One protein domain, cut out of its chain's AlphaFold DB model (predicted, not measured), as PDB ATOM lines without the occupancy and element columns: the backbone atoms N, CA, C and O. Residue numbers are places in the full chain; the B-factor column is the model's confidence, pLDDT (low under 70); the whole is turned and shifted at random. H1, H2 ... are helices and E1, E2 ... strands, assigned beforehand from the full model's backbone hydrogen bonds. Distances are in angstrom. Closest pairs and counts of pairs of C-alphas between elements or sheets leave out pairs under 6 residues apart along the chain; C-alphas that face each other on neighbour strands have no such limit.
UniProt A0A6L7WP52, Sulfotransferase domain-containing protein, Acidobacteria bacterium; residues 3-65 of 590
ATOM      1  N   ILE A   3      42.289  14.957 -26.373       95.25
ATOM      2  CA  ILE A   3      42.388  13.943 -27.424       95.25
ATOM      3  C   ILE A   3      40.965  13.584 -27.829       95.25
ATOM      4  O   ILE A   3      40.152  13.259 -26.965       95.25
ATOM      5  N   GLN A   4      40.658  13.667 -29.120       95.75
ATOM      6  CA  GLN A   4      39.320  13.400 -29.643       95.75
ATOM      7  C   GLN A   4      39.372  12.556 -30.913       95.75
ATOM      8  O   GLN A   4      40.339  12.620 -31.674       95.75
ATOM      9  N   ARG A   5      38.304  11.793 -31.155       96.00
ATOM     10  CA  ARG A   5      38.100  11.077 -32.416       96.00
ATOM     11  C   ARG A   5      37.220  11.908 -33.337       96.00
ATOM     12  O   ARG A   5      36.090  12.218 -32.974       96.00
ATOM     13  N   ALA A   6      37.747  12.283 -34.495       94.88
ATOM     14  CA  ALA A   6      37.030  13.027 -35.527       94.88
ATOM     15  C   ALA A   6      37.801  12.947 -36.851       94.88
ATOM     16  O   ALA A   6      38.965  12.556 -36.864       94.88
ATOM     17  N   THR A   7      37.173  13.361 -37.952       93.19
ATOM     18  CA  THR A   7      37.834  13.454 -39.260       93.19
ATOM     19  C   THR A   7      39.018  14.422 -39.218       93.19
ATOM     20  O   THR A   7      38.904  15.558 -38.747       93.19
ATOM     21  N   VAL A   8      40.155  13.983 -39.750       91.56
ATOM     22  CA  VAL A   8      41.368  14.772 -39.918       91.56
ATOM     23  C   VAL A   8      41.358  15.415 -41.312       91.56
ATOM     24  O   VAL A   8      41.319  14.714 -42.330       91.56
ATOM     25  N   PRO A   9      41.395  16.758 -41.403       86.31
ATOM     26  CA  PRO A   9      41.459  17.443 -42.687       86.31
ATOM     27  C   PRO A   9      42.763  17.108 -43.414       86.31
ATOM     28  O   PRO A   9      43.825  17.017 -42.793       86.31
ATOM     29  N   ALA A  10      42.681  16.958 -44.736       75.19
ATOM     30  CA  ALA A  10      43.857  16.770 -45.573       75.19
ATOM     31  C   ALA A  10      44.798  17.991 -45.481       75.19
ATOM     32  O   ALA A  10      44.323  19.126 -45.329       75.19
ATOM     33  N   PRO A  11      46.125  17.788 -45.572       71.75
ATOM     34  CA  PRO A  11      47.064  18.896 -45.680       71.75
ATOM     35  C   PRO A  11      46.830  19.695 -46.983       71.75
ATOM     36  O   PRO A  11      46.236  19.178 -47.930       71.75
ATOM     37  N   PRO A  12      47.275  20.965 -47.058       70.88
ATOM     38  CA  PRO A  12      47.085  21.801 -48.245       70.88
ATOM     39  C   PRO A  12      47.708  21.187 -49.512       70.88
ATOM     40  O   PRO A  12      48.831  20.692 -49.465       70.88
ATOM     41  N   ALA A  13      47.026  21.313 -50.659       57.31
ATOM     42  CA  ALA A  13      47.430  20.725 -51.947       57.31
ATOM     43  C   ALA A  13      48.829  21.148 -52.451       57.31
ATOM     44  O   ALA A  13      49.475  20.401 -53.167       57.31
ATOM     45  N   ALA A  14      49.372  22.295 -52.022       46.25
ATOM     46  CA  ALA A  14      50.734  22.731 -52.373       46.25
ATOM     47  C   ALA A  14      51.869  21.910 -51.701       46.25
ATOM     48  O   ALA A  14      53.042  22.262 -51.818       46.25
ATOM     49  N   ALA A  15      51.535  20.835 -50.978       50.12
ATOM     50  CA  ALA A  15      52.470  19.902 -50.351       50.12
ATOM     51  C   ALA A  15      52.932  18.752 -51.281       50.12
ATOM     52  O   ALA A  15      53.517  17.793 -50.783       50.12
ATOM     53  N   GLU A  16      52.709  18.857 -52.601       41.78
ATOM     54  CA  GLU A  16      53.098  17.923 -53.683       41.78
ATOM     55  C   GLU A  16      54.627  17.757 -53.871       41.78
ATOM     56  O   GLU A  16      55.209  17.975 -54.932       41.78
ATOM     57  N   ARG A  17      55.325  17.347 -52.816       45.12
ATOM     58  CA  ARG A  17      56.538  16.524 -52.921       45.12
ATOM     59  C   ARG A  17      56.137  15.109 -52.490       45.12
ATOM     60  O   ARG A  17      55.198  15.006 -51.703       45.12
ATOM     61  N   PRO A  18      56.768  14.043 -53.018       51.97
ATOM     62  CA  PRO A  18      56.203  12.694 -52.995       51.97
ATOM     63  C   PRO A  18      55.750  12.322 -51.584       51.97
ATOM     64  O   PRO A  18      56.463  12.601 -50.617       51.97
ATOM     65  N   PHE A  19      54.521  11.804 -51.514       54.88
ATOM     66  CA  PHE A  19      53.718  11.473 -50.336       54.88
ATOM     67  C   PHE A  19      54.558  11.250 -49.071       54.88
ATOM     68  O   PHE A  19      54.980  10.137 -48.779       54.88
ATOM     69  N   ARG A  20      54.826  12.310 -48.301       69.50
ATOM     70  CA  ARG A  20      55.385  12.146 -46.956       69.50
ATOM     71  C   ARG A  20      54.235  11.718 -46.046       69.50
ATOM     72  O   ARG A  20      53.214  12.404 -46.055       69.50
ATOM     73  N   PRO A  21      54.392  10.675 -45.207       79.88
ATOM     74  CA  PRO A  21      53.345  10.265 -44.274       79.88
ATOM     75  C   PRO A  21      53.099  11.332 -43.207       79.88
ATOM     76  O   PRO A  21      52.223  11.187 -42.377       79.88
ATOM     77  N   TRP A  22      53.855  12.426 -43.183       84.69
ATOM     78  CA  TRP A  22      53.643  13.529 -42.268       84.69
ATOM     79  C   TRP A  22      53.738  14.865 -42.990       84.69
ATOM     80  O   TRP A  22      54.449  15.027 -43.983       84.69
ATOM     81  N   TRP A  23      53.067  15.858 -42.422       85.31
ATOM     82  CA  TRP A  23      53.181  17.250 -42.830       85.31
ATOM     83  C   TRP A  23      53.233  18.138 -41.588       85.31
ATOM     84  O   TRP A  23      52.683  17.803 -40.538       85.31
ATOM     85  N   SER A  24      53.935  19.266 -41.673       85.81
ATOM     86  CA  SER A  24      53.991  20.212 -40.560       85.81
ATOM     87  C   SER A  24      54.039  21.661 -41.019       85.81
ATOM     88  O   SER A  24      54.673  22.007 -42.017       85.81
ATOM     89  N   ALA A  25      53.413  22.513 -40.219       86.50
ATOM     90  CA  ALA A  25      53.456  23.964 -40.292       86.50
ATOM     91  C   ALA A  25      53.565  24.521 -38.858       86.50
ATOM     92  O   ALA A  25      53.414  23.763 -37.894       86.50
ATOM     93  N   PRO A  26      53.814  25.828 -38.665       86.31
ATOM     94  CA  PRO A  26      53.824  26.419 -37.332       86.31
ATOM     95  C   PRO A  26      52.565  26.065 -36.528       86.31
ATOM     96  O   PRO A  26      51.454  26.449 -36.882       86.31
ATOM     97  N   GLY A  27      52.747  25.296 -35.449       87.88
ATOM     98  CA  GLY A  27      51.666  24.863 -34.557       87.88
ATOM     99  C   GLY A  27      50.764  23.746 -35.096       87.88
ATOM    100  O   GLY A  27      49.776  23.427 -34.437       87.88
ATOM    101  N   VAL A  28      51.077  23.143 -36.246       90.81
ATOM    102  CA  VAL A  28      50.288  22.055 -36.843       90.81
ATOM    103  C   VAL A  28      51.202  20.912 -37.274       90.81
ATOM    104  O   VAL A  28      52.232  21.129 -37.907       90.81
ATOM    105  N   PHE A  29      50.814  19.687 -36.946       91.06
ATOM    106  CA  PHE A  29      51.473  18.470 -37.404       91.06
ATOM    107  C   PHE A  29      50.417  17.437 -37.773       91.06
ATOM    108  O   PHE A  29      49.487  17.219 -36.996       91.06
ATOM    109  N   THR A  30      50.567  16.807 -38.930       91.19
ATOM    110  CA  THR A  30      49.772  15.650 -39.329       91.19
ATOM    111  C   THR A  30      50.671  14.446 -39.530       91.19
ATOM    112  O   THR A  30      51.791  14.589 -40.015       91.19
ATOM    113  N   LEU A  31      50.153  13.274 -39.183       89.81
ATOM    114  CA  LEU A  31      50.753  11.981 -39.477       89.81
ATOM    115  C   LEU A  31      49.660  11.075 -40.042       89.81
ATOM    116  O   LEU A  31      48.601  10.945 -39.440       89.81
ATOM    117  N   ASP A  32      49.923  10.469 -41.181       87.88
ATOM    118  CA  ASP A  32      49.118   9.461 -41.841       87.88
ATOM    119  C   ASP A  32      49.884   8.142 -41.765       87.88
ATOM    120  O   ASP A  32      50.971   7.998 -42.334       87.88
ATOM    121  N   VAL A  33      49.353   7.212 -40.978       86.38
ATOM    122  CA  VAL A  33      49.870   5.852 -40.907       86.38
ATOM    123  C   VAL A  33      48.912   4.979 -41.690       86.38
ATOM    124  O   VAL A  33      47.792   4.718 -41.241       86.38
ATOM    125  N   ASP A  34      49.379   4.547 -42.859       81.00
ATOM    126  CA  ASP A  34      48.606   3.759 -43.808       81.00
ATOM    127  C   ASP A  34      47.947   2.550 -43.134       81.00
ATOM    128  O   ASP A  34      48.585   1.789 -42.405       81.00
ATOM    129  N   GLY A  35      46.642   2.406 -43.352       83.00
ATOM    130  CA  GLY A  35      45.831   1.348 -42.761       83.00
ATOM    131  C   GLY A  35      45.626   1.429 -41.244       83.00
ATOM    132  O   GLY A  35      44.922   0.572 -40.728       83.00
ATOM    133  N   VAL A  36      46.178   2.418 -40.529       89.44
ATOM    134  CA  VAL A  36      46.062   2.541 -39.063       89.44
ATOM    135  C   VAL A  36      45.208   3.737 -38.664       89.44
ATOM    136  O   VAL A  36      44.117   3.565 -38.119       89.44
ATOM    137  N   ALA A  37      45.687   4.958 -38.910       92.94
ATOM    138  CA  ALA A  37      44.983   6.186 -38.550       92.94
ATOM    139  C   ALA A  37      45.656   7.427 -39.141       92.94
ATOM    140  O   ALA A  37      46.874   7.475 -39.334       92.94
ATOM    141  N   ARG A  38      44.853   8.482 -39.299       93.94
ATOM    142  CA  ARG A  38      45.340   9.847 -39.490       93.94
ATOM    143  C   ARG A  38      45.301  10.600 -38.167       93.94
ATOM    144  O   ARG A  38      44.338  10.523 -37.405       93.94
ATOM    145  N   TYR A  39      46.351  11.359 -37.903       94.88
ATOM    146  CA  TYR A  39      46.540  12.131 -36.686       94.88
ATOM    147  C   TYR A  39      46.765  13.593 -37.024       94.88
ATOM    148  O   TYR A  39      47.452  13.925 -37.990       94.88
ATOM    149  N   LEU A  40      46.246  14.470 -36.173       94.88
ATOM    150  CA  LEU A  40      46.450  15.907 -36.252       94.88
ATOM    151  C   LEU A  40      46.731  16.461 -34.860       94.88
ATOM    152  O   LEU A  40      45.846  16.473 -34.011       94.88
ATOM    153  N   ALA A  41      47.945  16.963 -34.645       93.88
ATOM    154  CA  ALA A  41      48.327  17.691 -33.441       93.88
ATOM    155  C   ALA A  41      48.312  19.204 -33.707       93.88
ATOM    156  O   ALA A  41      48.981  19.690 -34.629       93.88
ATOM    157  N   ARG A  42      47.567  19.954 -32.886       93.38
ATOM    158  CA  ARG A  42      47.407  21.411 -33.001       93.38
ATOM    159  C   ARG A  42      47.767  22.142 -31.712       93.38
ATOM    160  O   ARG A  42      47.283  21.817 -30.625       93.38
ATOM    161  N   GLY A  43      48.606  23.166 -31.858       90.00
ATOM    162  CA  GLY A  43      48.980  24.122 -30.812       90.00
ATOM    163  C   GLY A  43      49.546  23.498 -29.532       90.00
ATOM    164  O   GLY A  43      49.503  24.132 -28.480       90.00
ATOM    165  N   GLY A  44      50.003  22.245 -29.586       90.94
ATOM    166  CA  GLY A  44      50.453  21.469 -28.437       90.94
ATOM    167  C   GLY A  44      49.364  21.173 -27.401       90.94
ATOM    168  O   GLY A  44      49.670  20.873 -26.248       90.94
ATOM    169  N   ARG A  45      48.085  21.330 -27.755       94.38
ATOM    170  CA  ARG A  45      46.961  21.239 -26.807       94.38
ATOM    171  C   ARG A  45      45.895  20.251 -27.237       94.38
ATOM    172  O   ARG A  45      45.231  19.699 -26.359       94.38
ATOM    173  N   GLU A  46      45.771  20.016 -28.535       95.75
ATOM    174  CA  GLU A  46      44.729  19.192 -29.132       95.75
ATOM    175  C   GLU A  46      45.344  18.131 -30.038       95.75
ATOM    176  O   GLU A  46      46.248  18.424 -30.823       95.75
ATOM    177  N   ILE A  47      44.832  16.906 -29.930       97.00
ATOM    178  CA  ILE A  47      45.113  15.820 -30.858       97.00
ATOM    179  C   ILE A  47      43.780  15.278 -31.375       97.00
ATOM    180  O   ILE A  47      42.950  14.810 -30.596       97.00
ATOM    181  N   THR A  48      43.590  15.325 -32.688       97.25
ATOM    182  CA  THR A  48      42.485  14.651 -33.373       97.25
ATOM    183  C   THR A  48      42.998  13.359 -33.994       97.25
ATOM    184  O   THR A  48      44.051  13.359 -34.634       97.25
ATOM    185  N   VAL A  49      42.254  12.274 -33.801       97.25
ATOM    186  CA  VAL A  49      42.545  10.947 -34.350       97.25
ATOM    187  C   VAL A  49      41.390  10.519 -35.248       97.25
ATOM    188  O   VAL A  49      40.242  10.496 -34.807       97.25
ATOM    189  N   GLU A  50      41.699  10.146 -36.482       95.94
ATOM    190  CA  GLU A  50      40.781   9.498 -37.415       95.94
ATOM    191  C   GLU A  50      41.264   8.059 -37.644       95.94
ATOM    192  O   GLU A  50      42.175   7.843 -38.448       95.94
ATOM    193  N   PRO A  51      40.723   7.073 -36.906       94.38
ATOM    194  CA  PRO A  51      41.098   5.675 -37.071       94.38
ATOM    195  C   PRO A  51      40.704   5.141 -38.451       94.38
ATOM    196  O   PRO A  51      39.596   5.394 -38.921       94.38
ATOM    197  N   ALA A  52      41.597   4.366 -39.060       88.88
ATOM    198  CA  ALA A  52      41.350   3.582 -40.270       88.88
ATOM    199  C   ALA A  52      41.312   2.066 -39.977       88.88
ATOM    200  O   ALA A  52      40.642   1.328 -40.695       88.88
ATOM    201  N   SER A  53      41.974   1.609 -38.904       79.69
ATOM    202  CA  SER A  53      41.912   0.229 -38.396       79.69
ATOM    203  C   SER A  53      41.044   0.081 -37.146       79.69
ATOM    204  O   SER A  53      40.928   1.009 -36.348       79.69
ATOM    205  N   GLY A  54      40.559  -1.143 -36.908       80.31
ATOM    206  CA  GLY A  54      40.036  -1.576 -35.604       80.31
ATOM    207  C   GLY A  54      41.114  -1.952 -34.570       80.31
ATOM    208  O   GLY A  54      40.771  -2.216 -33.421       80.31
ATOM    209  N   ASP A  55      42.399  -1.975 -34.951       87.81
ATOM    210  CA  ASP A  55      43.522  -2.224 -34.035       87.81
ATOM    211  C   ASP A  55      43.792  -0.983 -33.164       87.81
ATOM    212  O   ASP A  55      44.573  -0.090 -33.500       87.81
ATOM    213  N   GLU A  56      43.119  -0.921 -32.018       89.88
ATOM    214  CA  GLU A  56      43.292   0.140 -31.020       89.88
ATOM    215  C   GLU A  56      44.713   0.191 -30.430       89.88
ATOM    216  O   GLU A  56      45.173   1.260 -30.005       89.88
ATOM    217  N   GLY A  57      45.428  -0.939 -30.433       88.88
ATOM    218  CA  GLY A  57      46.831  -1.020 -30.037       88.88
ATOM    219  C   GLY A  57      47.712  -0.230 -31.000       88.88
ATOM    220  O   GLY A  57      48.450   0.659 -30.566       88.88
ATOM    221  N   ALA A  58      47.550  -0.453 -32.309       88.69
ATOM    222  CA  ALA A  58      48.220   0.327 -33.352       88.69
ATOM    223  C   ALA A  58      47.930   1.823 -33.212       88.69
ATOM    224  O   ALA A  58      48.857   2.638 -33.160       88.69
ATOM    225  N   VAL A  59      46.649   2.189 -33.083       92.44
ATOM    226  CA  VAL A  59      46.237   3.593 -32.965       92.44
ATOM    227  C   VAL A  59      46.914   4.261 -31.763       92.44
ATOM    228  O   VAL A  59      47.438   5.376 -31.875       92.44
ATOM    229  N   SER A  60      46.955   3.565 -30.625       90.50
ATOM    230  CA  SER A  60      47.586   4.033 -29.389       90.50
ATOM    231  C   SER A  60      49.114   4.091 -29.484       90.50
ATOM    232  O   SER A  60      49.733   5.005 -28.929       90.50
ATOM    233  N   ALA A  61      49.744   3.154 -30.199       87.94
ATOM    234  CA  ALA A  61      51.193   3.078 -30.353       87.94
ATOM    235  C   ALA A  61      51.760   4.342 -31.016       87.94
ATOM    236  O   ALA A  61      52.661   4.971 -30.444       87.94
ATOM    237  N   PHE A  62      51.181   4.762 -32.149       89.75
ATOM    238  CA  PHE A  62      51.596   5.970 -32.872       89.75
ATOM    239  C   PHE A  62      51.134   7.264 -32.193       89.75
ATOM    240  O   PHE A  62      51.868   8.257 -32.203       89.75
ATOM    241  N   LEU A  63      49.966   7.248 -31.536       91.75
ATOM    242  CA  LEU A  63      49.484   8.375 -30.735       91.75
ATOM    243  C   LEU A  63      50.469   8.725 -29.613       91.75
ATOM    244  O   LEU A  63      50.860   9.881 -29.467       91.75
ATOM    245  N   LEU A  64      50.875   7.727 -28.825       88.31
ATOM    246  CA  LEU A  64      51.763   7.904 -27.671       88.31
ATOM    247  C   LEU A  64      53.244   8.067 -28.060       88.31
ATOM    248  O   LEU A  64      54.033   8.511 -27.231       88.31
ATOM    249  N   GLY A  65      53.616   7.721 -29.297       86.81
ATOM    250  CA  GLY A  65      54.964   7.891 -29.838       86.81
ATOM    251  C   GLY A  65      55.120   9.203 -30.627       86.81
ATOM    252  O   GLY A  65      55.170  10.279 -30.022       86.81
TER     253      GLY A  65
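AT A GLANCE: This is residues 3 to 65 of the 590 residues of the protein "Sulfotransferase domain-containing protein" of Acidobacteria bacterium (UniProt A0A6L7WP52). A twisted five-stranded sheet has the short helix H1 over one face, making two layers; residues 6 to 21 cross the opposite face from edge strand E1 to edge strand E2. The printed part has 63 residues, with five named strands, then one named helix; the mixed sheet runs E1 E5 E4 E3 E2. The class is mixed, helices and strands; the whole is compact, radius of gyration of the C-alphas 11.5 A, spans 32 by 26 by 20 A.

HOW THE PARTS SIT: E1, residues 3 to 5, is parallel to its neighbour E5, residues 46 to 51; N 4 and O 47 are 3.0 A apart, within hydrogen-bond range. E2, residues 22 to 25, E3, residues 28 to 33, E4, residues 37 to 42, and E5 form a meander of hairpins, each strand the antiparallel neighbour of the one before; N 23 and O 30, 3.0 A, N 39 and O 31, 2.8 A, and N 48 and O 40, 2.9 A, are within range. H1, residues 56 to 65, is on the sheet over E5 and E4, height 9.5 A, only just slantwise at 32 degrees to E4 on the local plane. Every O i to N i+4 pair in H1 is within range.

IN THESE COORDINATES: C-alpha 3 begins E1 at (42.388, 13.943, -27.424); C-alpha 65 ends H1 at (54.964, 7.891, -29.838). E3 is 16.7 A long and H1 14.1 A.

THE WHOLE: The C-alphas farthest apart, Ala 14 and Gly 57, are 32.8 A apart. The printed part has no cut. The link E1 to E2 is long; its residues 13 to 20 have pLDDT under 70.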